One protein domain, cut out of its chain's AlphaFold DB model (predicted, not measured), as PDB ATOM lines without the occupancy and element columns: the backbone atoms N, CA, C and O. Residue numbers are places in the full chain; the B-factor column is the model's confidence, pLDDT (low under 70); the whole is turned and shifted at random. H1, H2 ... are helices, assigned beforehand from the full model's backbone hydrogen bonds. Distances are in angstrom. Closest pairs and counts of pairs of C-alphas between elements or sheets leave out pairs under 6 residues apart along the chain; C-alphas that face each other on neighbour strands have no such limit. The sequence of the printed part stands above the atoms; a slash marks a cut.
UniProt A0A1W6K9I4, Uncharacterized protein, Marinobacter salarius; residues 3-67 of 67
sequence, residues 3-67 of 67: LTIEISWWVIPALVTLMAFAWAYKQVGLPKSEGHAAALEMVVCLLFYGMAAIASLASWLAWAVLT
ATOM      1  N   LEU A   3     -12.895  27.791  14.097       58.62
ATOM      2  CA  LEU A   3     -12.012  27.303  15.170       58.62
ATOM      3  C   LEU A   3     -11.638  25.812  15.021       58.62
ATOM      4  O   LEU A   3     -10.521  25.401  15.305       58.62
ATOM      5  N   THR A   4     -12.554  24.985  14.503       58.81
ATOM      6  CA  THR A   4     -12.278  23.571  14.192       58.81
ATOM      7  C   THR A   4     -11.318  23.420  13.010       58.81
ATOM      8  O   THR A   4     -10.548  22.466  12.981       58.81
ATOM      9  N   ILE A   5     -11.343  24.346  12.046       60.66
ATOM     10  CA  ILE A   5     -10.456  24.329  10.875       60.66
ATOM     11  C   ILE A   5      -9.057  24.801  11.286       60.66
ATOM     12  O   ILE A   5      -8.087  24.128  10.955       60.66
ATOM     13  N   GLU A   6      -8.952  25.868  12.081       62.09
ATOM     14  CA  GLU A   6      -7.682  26.344  12.658       62.09
ATOM     15  C   GLU A   6      -7.005  25.267  13.511       62.09
ATOM     16  O   GLU A   6      -5.829  24.965  13.308       62.09
ATOM     17  N   ILE A   7      -7.770  24.595  14.382       62.69
ATOM     18  CA  ILE A   7      -7.273  23.435  15.126       62.69
ATOM     19  C   ILE A   7      -6.895  22.314  14.149       62.69
ATOM     20  O   ILE A   7      -5.833  21.741  14.282       62.69
ATOM     21  N   SER A   8      -7.672  22.003  13.114       64.62
ATOM     22  CA  SER A   8      -7.347  20.868  12.225       64.62
ATOM     23  C   SER A   8      -6.051  21.036  11.415       64.62
ATOM     24  O   SER A   8      -5.486  20.041  10.959       64.62
ATOM     25  N   TRP A   9      -5.539  22.259  11.249       78.50
ATOM     26  CA  TRP A   9      -4.315  22.521  10.482       78.50
ATOM     27  C   TRP A   9      -3.006  22.322  11.266       78.50
ATOM     28  O   TRP A   9      -1.938  22.408  10.658       78.50
ATOM     29  N   TRP A  10      -3.047  21.949  12.557       87.50
ATOM     30  CA  TRP A  10      -1.836  21.564  13.315       87.50
ATOM     31  C   TRP A  10      -1.151  20.310  12.745       87.50
ATOM     32  O   TRP A  10       0.025  20.054  13.011       87.50
ATOM     33  N   VAL A  11      -1.860  19.525  11.927       89.19
ATOM     34  CA  VAL A  11      -1.318  18.315  11.294       89.19
ATOM     35  C   VAL A  11      -0.123  18.643  10.395       89.19
ATOM     36  O   VAL A  11       0.820  17.860  10.335       89.19
ATOM     37  N   ILE A  12      -0.113  19.808   9.739       89.62
ATOM     38  CA  ILE A  12       0.998  20.214   8.867       89.62
ATOM     39  C   ILE A  12       2.302  20.386   9.654       89.62
ATOM     40  O   ILE A  12       3.263  19.682   9.331       89.62
ATOM     41  N   PRO A  13       2.382  21.248  10.687       93.12
ATOM     42  CA  PRO A  13       3.610  21.370  11.460       93.12
ATOM     43  C   PRO A  13       3.990  20.065  12.168       93.12
ATOM     44  O   PRO A  13       5.174  19.738  12.213       93.12
ATOM     45  N   ALA A  14       3.025  19.255  12.616       93.50
ATOM     46  CA  ALA A  14       3.320  17.939  13.185       93.50
ATOM     47  C   ALA A  14       3.963  16.969  12.173       93.50
ATOM     48  O   ALA A  14       4.918  16.267  12.514       93.50
ATOM     49  N   LEU A  15       3.490  16.942  10.921       95.12
ATOM     50  CA  LEU A  15       4.107  16.151   9.853       95.12
ATOM     51  C   LEU A  15       5.524  16.642   9.541       95.12
ATOM     52  O   LEU A  15       6.429  15.821   9.393       95.12
ATOM     53  N   VAL A  16       5.742  17.960   9.500       95.38
ATOM     54  CA  VAL A  16       7.082  18.535   9.306       95.38
ATOM     55  C   VAL A  16       8.019  18.123  10.441       95.38
ATOM     56  O   VAL A  16       9.137  17.690  10.163       95.38
ATOM     57  N   THR A  17       7.568  18.171  11.700       96.56
ATOM     58  CA  THR A  17       8.337  17.667  12.848       96.56
ATOM     59  C   THR A  17       8.722  16.201  12.645       96.56
ATOM     60  O   THR A  17       9.902  15.861  12.712       96.56
ATOM     61  N   LEU A  18       7.754  15.331  12.341       97.00
ATOM     62  CA  LEU A  18       8.014  13.903  12.139       97.00
ATOM     63  C   LEU A  18       9.026  13.657  11.014       97.00
ATOM     64  O   LEU A  18       9.974  12.894  11.200       97.00
ATOM     65  N   MET A  19       8.867  14.323   9.869       96.69
ATOM     66  CA  MET A  19       9.768  14.159   8.727       96.69
ATOM     67  C   MET A  19      11.172  14.698   9.015       96.69
ATOM     68  O   MET A  19      12.154  14.041   8.667       96.69
ATOM     69  N   ALA A  20      11.289  15.849   9.682       95.31
ATOM     70  CA  ALA A  20      12.575  16.452  10.024       95.31
ATOM     71  C   ALA A  20      13.383  15.566  10.985       95.31
ATOM     72  O   ALA A  20      14.562  15.302  10.743       95.31
ATOM     73  N   PHE A  21      12.746  15.050  12.041       94.75
ATOM     74  CA  PHE A  21      13.411  14.168  13.003       94.75
ATOM     75  C   PHE A  21      13.683  12.771  12.432       94.75
ATOM     76  O   PHE A  21      14.756  12.222  12.681       94.75
ATOM     77  N   ALA A  22      12.784  12.215  11.612       95.06
ATOM     78  CA  ALA A  22      13.036  10.953  10.914       95.06
ATOM     79  C   ALA A  22      14.216  11.070   9.935       95.06
ATOM     80  O   ALA A  22      15.041  10.161   9.837       95.06
ATOM     81  N   TRP A  23      14.330  12.204   9.236       94.94
ATOM     82  CA  TRP A  23      15.460  12.477   8.357       94.94
ATOM     83  C   TRP A  23      16.765  12.627   9.145       94.94
ATOM     84  O   TRP A  23      17.745  11.971   8.799       94.94
ATOM     85  N   ALA A  24      16.775  13.401  10.236       93.81
ATOM     86  CA  ALA A  24      17.952  13.540  11.097       93.81
ATOM     87  C   ALA A  24      18.406  12.187  11.676       93.81
ATOM     88  O   ALA A  24      19.593  11.862  11.626       93.81
ATOM     89  N   TYR A  25      17.459  11.358  12.126       92.94
ATOM     90  CA  TYR A  25      17.743  10.002  12.595       92.94
ATOM     91  C   TYR A  25      18.351   9.127  11.495       92.94
ATOM     92  O   TYR A  25      19.328   8.425  11.741       92.94
ATOM     93  N   LYS A  26      17.828   9.188  10.263       93.50
ATOM     94  CA  LYS A  26      18.384   8.437   9.128       93.50
ATOM     95  C   LYS A  26      19.818   8.864   8.792       93.50
ATOM     96  O   LYS A  26      20.603   8.017   8.374       93.50
ATOM     97  N   GLN A  27      20.144  10.149   8.938       89.81
ATOM     98  CA  GLN A  27      21.463  10.675   8.579       89.81
ATOM     99  C   GLN A  27      22.544  10.308   9.591       89.81
ATOM    100  O   GLN A  27      23.635   9.918   9.186       89.81
ATOM    101  N   VAL A  28      22.257  10.437  10.890       86.50
ATOM    102  CA  VAL A  28      23.300  10.281  11.918       86.50
ATOM    103  C   VAL A  28      23.166   8.990  12.723       86.50
ATOM    104  O   VAL A  28      24.161   8.460  13.207       86.50
ATOM    105  N   GLY A  29      21.967   8.411  12.802       79.31
ATOM    106  CA  GLY A  29      21.730   7.168  13.527       79.31
ATOM    107  C   GLY A  29      22.124   7.253  15.004       79.31
ATOM    108  O   GLY A  29      22.062   8.312  15.628       79.31
ATOM    109  N   LEU A  30      22.494   6.106  15.574       79.88
ATOM    110  CA  LEU A  30      23.068   6.024  16.916       79.88
ATOM    111  C   LEU A  30      24.600   6.072  16.816       79.88
ATOM    112  O   LEU A  30      25.136   5.419  15.913       79.88
ATOM    113  N   PRO A  31      25.292   6.780  17.732       77.12
ATOM    114  CA  PRO A  31      26.746   6.751  17.789       77.12
ATOM    115  C   PRO A  31      27.231   5.310  17.952       77.12
ATOM    116  O   PRO A  31      26.655   4.539  18.726       77.12
ATOM    117  N   LYS A  32      28.263   4.939  17.196       82.25
ATOM    118  CA  LYS A  32      28.803   3.566  17.171       82.25
ATOM    119  C   LYS A  32      30.216   3.482  17.721       82.25
ATOM    120  O   LYS A  32      30.682   2.380  18.002       82.25
ATOM    121  N   SER A  33      30.908   4.611  17.819       84.12
ATOM    122  CA  SER A  33      32.282   4.657  18.300       84.12
ATOM    123  C   SER A  33      32.365   4.891  19.808       84.12
ATOM    124  O   SER A  33      31.438   5.399  20.439       84.12
ATOM    125  N   GLU A  34      33.500   4.500  20.389       84.00
ATOM    126  CA  GLU A  34      33.826   4.687  21.805       84.00
ATOM    127  C   GLU A  34      34.942   5.733  21.982       84.00
ATOM    128  O   GLU A  34      35.711   6.036  21.062       84.00
ATOM    129  N   GLY A  35      35.048   6.304  23.185       78.69
ATOM    130  CA  GLY A  35      36.104   7.256  23.534       78.69
ATOM    131  C   GLY A  35      36.005   8.594  22.789       78.69
ATOM    132  O   GLY A  35      34.925   9.146  22.606       78.69
ATOM    133  N   HIS A  36      37.144   9.153  22.368       74.19
ATOM    134  CA  HIS A  36      37.198  10.491  21.755       74.19
ATOM    135  C   HIS A  36      36.441  10.586  20.417       74.19
ATOM    136  O   HIS A  36      35.931  11.653  20.081       74.19
ATOM    137  N   ALA A  37      36.321   9.481  19.674       79.25
ATOM    138  CA  ALA A  37      35.534   9.430  18.442       79.25
ATOM    139  C   ALA A  37      34.023   9.570  18.716       79.25
ATOM    140  O   ALA A  37      33.328  10.258  17.966       79.25
ATOM    141  N   ALA A  38      33.549   9.040  19.851       84.44
ATOM    142  CA  ALA A  38      32.157   9.158  20.277       84.44
ATOM    143  C   ALA A  38      31.757  10.619  20.519       84.44
ATOM    144  O   ALA A  38      30.664  11.039  20.151       84.44
ATOM    145  N   ALA A  39      32.658  11.417  21.104       83.88
ATOM    146  CA  ALA A  39      32.404  12.832  21.358       83.88
ATOM    147  C   ALA A  39      32.195  13.614  20.052       83.88
ATOM    148  O   ALA A  39      31.295  14.450  19.968       83.88
ATOM    149  N   LEU A  40      32.984  13.312  19.017       86.31
ATOM    150  CA  LEU A  40      32.843  13.954  17.711       86.31
ATOM    151  C   LEU A  40      31.530  13.540  17.024       86.31
ATOM    152  O   LEU A  40      30.815  14.398  16.507       86.31
ATOM    153  N   GLU A  41      31.167  12.254  17.082       87.31
ATOM    154  CA  GLU A  41      29.873  11.757  16.586       87.31
ATOM    155  C   GLU A  41      28.690  12.400  17.319       87.31
ATOM    156  O   GLU A  41      27.712  12.793  16.685       87.31
ATOM    157  N   MET A  42      28.784  12.584  18.641       86.50
ATOM    158  CA  MET A  42      27.747  13.254  19.430       86.50
ATOM    159  C   MET A  42      27.548  14.712  19.013       86.50
ATOM    160  O   MET A  42      26.407  15.166  18.925       86.50
ATOM    161  N   VAL A  43      28.626  15.445  18.718       90.94
ATOM    162  CA  VAL A  43      28.528  16.825  18.216       90.94
ATOM    163  C   VAL A  43      27.827  16.857  16.858       90.94
ATOM    164  O   VAL A  43      26.948  17.690  16.640       90.94
ATOM    165  N   VAL A  44      28.154  15.926  15.958       90.44
ATOM    166  CA  VAL A  44      27.485  15.822  14.654       90.44
ATOM    167  C   VAL A  44      26.002  15.480  14.832       90.44
ATOM    168  O   VAL A  44      25.159  16.170  14.261       90.44
ATOM    169  N   CYS A  45      25.655  14.508  15.682       91.44
ATOM    170  CA  CYS A  45      24.264  14.211  16.047       91.44
ATOM    171  C   CYS A  45      23.531  15.473  16.512       91.44
ATOM    172  O   CYS A  45      22.449  15.783  16.011       91.44
ATOM    173  N   LEU A  46      24.131  16.221  17.440       92.94
ATOM    174  CA  LEU A  46      23.536  17.428  18.004       92.94
ATOM    175  C   LEU A  46      23.249  18.482  16.929       92.94
ATOM    176  O   LEU A  46      22.192  19.106  16.966       92.94
ATOM    177  N   LEU A  47      24.143  18.656  15.951       94.38
ATOM    178  CA  LEU A  47      23.937  19.598  14.849       94.38
ATOM    179  C   LEU A  47      22.746  19.198  13.972       94.38
ATOM    180  O   LEU A  47      21.881  20.031  13.702       94.38
ATOM    181  N   PHE A  48      22.649  17.929  13.567       94.19
ATOM    182  CA  PHE A  48      21.540  17.458  12.729       94.19
ATOM    183  C   PHE A  48      20.194  17.518  13.457       94.19
ATOM    184  O   PHE A  48      19.208  17.992  12.888       94.19
ATOM    185  N   TYR A  49      20.138  17.092  14.722       94.62
ATOM    186  CA  TYR A  49      18.920  17.221  15.525       94.62
ATOM    187  C   TYR A  49      18.592  18.681  15.849       94.62
ATOM    188  O   TYR A  49      17.420  19.042  15.882       94.62
ATOM    189  N   GLY A  50      19.601  19.540  16.012       95.12
ATOM    190  CA  GLY A  50      19.426  20.983  16.147       95.12
ATOM    191  C   GLY A  50      18.779  21.595  14.905       95.12
ATOM    192  O   GLY A  50      17.803  22.332  15.021       95.12
ATOM    193  N   MET A  51      19.241  21.229  13.706       95.62
ATOM    194  CA  MET A  51      18.619  21.651  12.445       95.62
ATOM    195  C   MET A  51      17.175  21.148  12.315       95.62
ATOM    196  O   MET A  51      16.295  21.914  11.921       95.62
ATOM    197  N   ALA A  52      16.906  19.893  12.689       95.81
ATOM    198  CA  ALA A  52      15.548  19.347  12.702       95.81
ATOM    199  C   ALA A  52      14.631  20.084  13.695       95.81
ATOM    200  O   ALA A  52      13.482  20.383  13.368       95.81
ATOM    201  N   ALA A  53      15.145  20.436  14.876       95.94
ATOM    202  CA  ALA A  53      14.422  21.219  15.870       95.94
ATOM    203  C   ALA A  53      14.111  22.635  15.362       95.94
ATOM    204  O   ALA A  53      12.980  23.093  15.516       95.94
ATOM    205  N   ILE A  54      15.065  23.300  14.702       97.25
ATOM    206  CA  ILE A  54      14.852  24.617  14.081       97.25
ATOM    207  C   ILE A  54      13.767  24.534  13.001       97.25
ATOM    208  O   ILE A  54      12.848  25.347  13.009       97.25
ATOM    209  N   ALA A  55      13.829  23.542  12.108       94.94
ATOM    210  CA  ALA A  55      12.824  23.354  11.058       94.94
ATOM    211  C   ALA A  55      11.426  23.078  11.639       94.94
ATOM    212  O   ALA A  55      10.435  23.659  11.193       94.94
ATOM    213  N   SER A  56      11.354  22.241  12.676       96.06
ATOM    214  CA  SER A  56      10.124  21.980  13.423       96.06
ATOM    215  C   SER A  56       9.567  23.271  14.031       96.06
ATOM    216  O   SER A  56       8.422  23.629  13.772       96.06
ATOM    217  N   LEU A  57      10.381  24.011  14.790       95.75
ATOM    218  CA  LEU A  57       9.979  25.270  15.423       95.75
ATOM    219  C   LEU A  57       9.523  26.312  14.402       95.75
ATOM    220  O   LEU A  57       8.505  26.962  14.621       95.75
ATOM    221  N   ALA A  58      10.225  26.441  13.275       94.94
ATOM    222  CA  ALA A  58       9.847  27.355  12.204       94.94
ATOM    223  C   ALA A  58       8.458  27.022  11.641       94.94
ATOM    224  O   ALA A  58       7.657  27.926  11.413       94.94
ATOM    225  N   SER A  59       8.141  25.735  11.473       93.69
ATOM    226  CA  SER A  59       6.822  25.309  11.000       93.69
ATOM    227  C   SER A  59       5.713  25.589  12.015       93.69
ATOM    228  O   SER A  59       4.633  26.026  11.622       93.69
ATOM    229  N   TRP A  60       5.960  25.348  13.306       94.38
ATOM    230  CA  TRP A  60       4.997  25.650  14.371       94.38
ATOM    231  C   TRP A  60       4.779  27.155  14.537       94.38
ATOM    232  O   TRP A  60       3.648  27.587  14.740       94.38
ATOM    233  N   LEU A  61       5.838  27.954  14.387       92.00
ATOM    234  CA  LEU A  61       5.748  29.410  14.402       92.00
ATOM    235  C   LEU A  61       4.946  29.925  13.204       92.00
ATOM    236  O   LEU A  61       4.069  30.762  13.376       92.00
ATOM    237  N   ALA A  62       5.211  29.406  12.001       89.94
ATOM    238  CA  ALA A  62       4.462  29.777  10.805       89.94
ATOM    239  C   ALA A  62       2.972  29.446  10.952       89.94
ATOM    240  O   ALA A  62       2.134  30.283  10.637       89.94
ATOM    241  N   TRP A  63       2.640  28.264  11.482       89.44
ATOM    242  CA  TRP A  63       1.257  27.898  11.781       89.44
ATOM    243  C   TRP A  63       0.622  28.872  12.780       89.44
ATOM    244  O   TRP A  63      -0.403  29.457  12.460       89.44
ATOM    245  N   ALA A  64       1.282  29.140  13.911       87.25
ATOM    246  CA  ALA A  64       0.768  30.033  14.950       87.25
ATOM    247  C   ALA A  64       0.594  31.500  14.510       87.25
ATOM    248  O   ALA A  64      -0.134  32.241  15.156       87.25
ATOM    249  N   VAL A  65       1.290  31.945  13.458       86.50
ATOM    250  CA  VAL A  65       1.120  33.292  12.879       86.50
ATOM    251  C   VAL A  65      -0.006  33.325  11.838       86.50
ATOM    252  O   VAL A  65      -0.595  34.378  11.608       86.50
ATOM    253  N   LEU A  66      -0.275  32.199  11.173       82.88
ATOM    254  CA  LEU A  66      -1.268  32.089  10.100       82.88
ATOM    255  C   LEU A  66      -2.668  31.692  10.595       82.88
ATOM    256  O   LEU A  66      -3.625  31.849   9.836       82.88
ATOM    257  N   THR A  67      -2.773  31.166  11.816       73.75
ATOM    258  CA  THR A  67      -4.028  30.870  12.528       73.75
ATOM    259  C   THR A  67      -4.300  31.918  13.589       73.75
ATOM    260  O   THR A  67      -5.436  32.428  13.632       73.75
TER     261      THR A  67
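Overview. This is residues 3 to 67 of the 67 residues of an uncharacterized protein of Marinobacter salarius (UniProt A0A1W6K9I4). A long helical hairpin: the short helix H1 prolongs the H2 side at the open end, and the longer H3 folds back beside H2. The printed part has 65 residues with three named helices, H1, H2 and H3 in that order, and no named strand; its class is all helix. It is a loose rod, with a radius of gyration of the C-alphas of 15.6 A and spans of 53 by 16 by 12 A.

Arrangement. H1, residues 3 to 8, and H2, residues 11 to 28, meet only through their tight link. H2 and H3, residues 36 to 66, form a helical hairpin and touch, their closest C-alphas being those of Thr 17 and Ser 56, 4.7 A apart. They run opposite ways at a shallow tilt of 13 degrees. H1 and H3 are apart. Every O i to N i+4 pair is within hydrogen-bond range in H1 and H2, and 26 of 27 in H3.

Along the chain. H1 begins at C-alpha 3 (-12.012, 27.303, 15.170) and is 8.5 A long. H2 measures 25.9 A. H3 measures 45.6 A and ends at C-alpha 66 (-1.268, 32.089, 10.100).

Size, cuts and confidence. The C-alphas farthest apart, those of Leu 3 and Gly 35, are 52.8 A apart. The printed part has no cut and no long link. Residues 3 to 8 have pLDDT under 70.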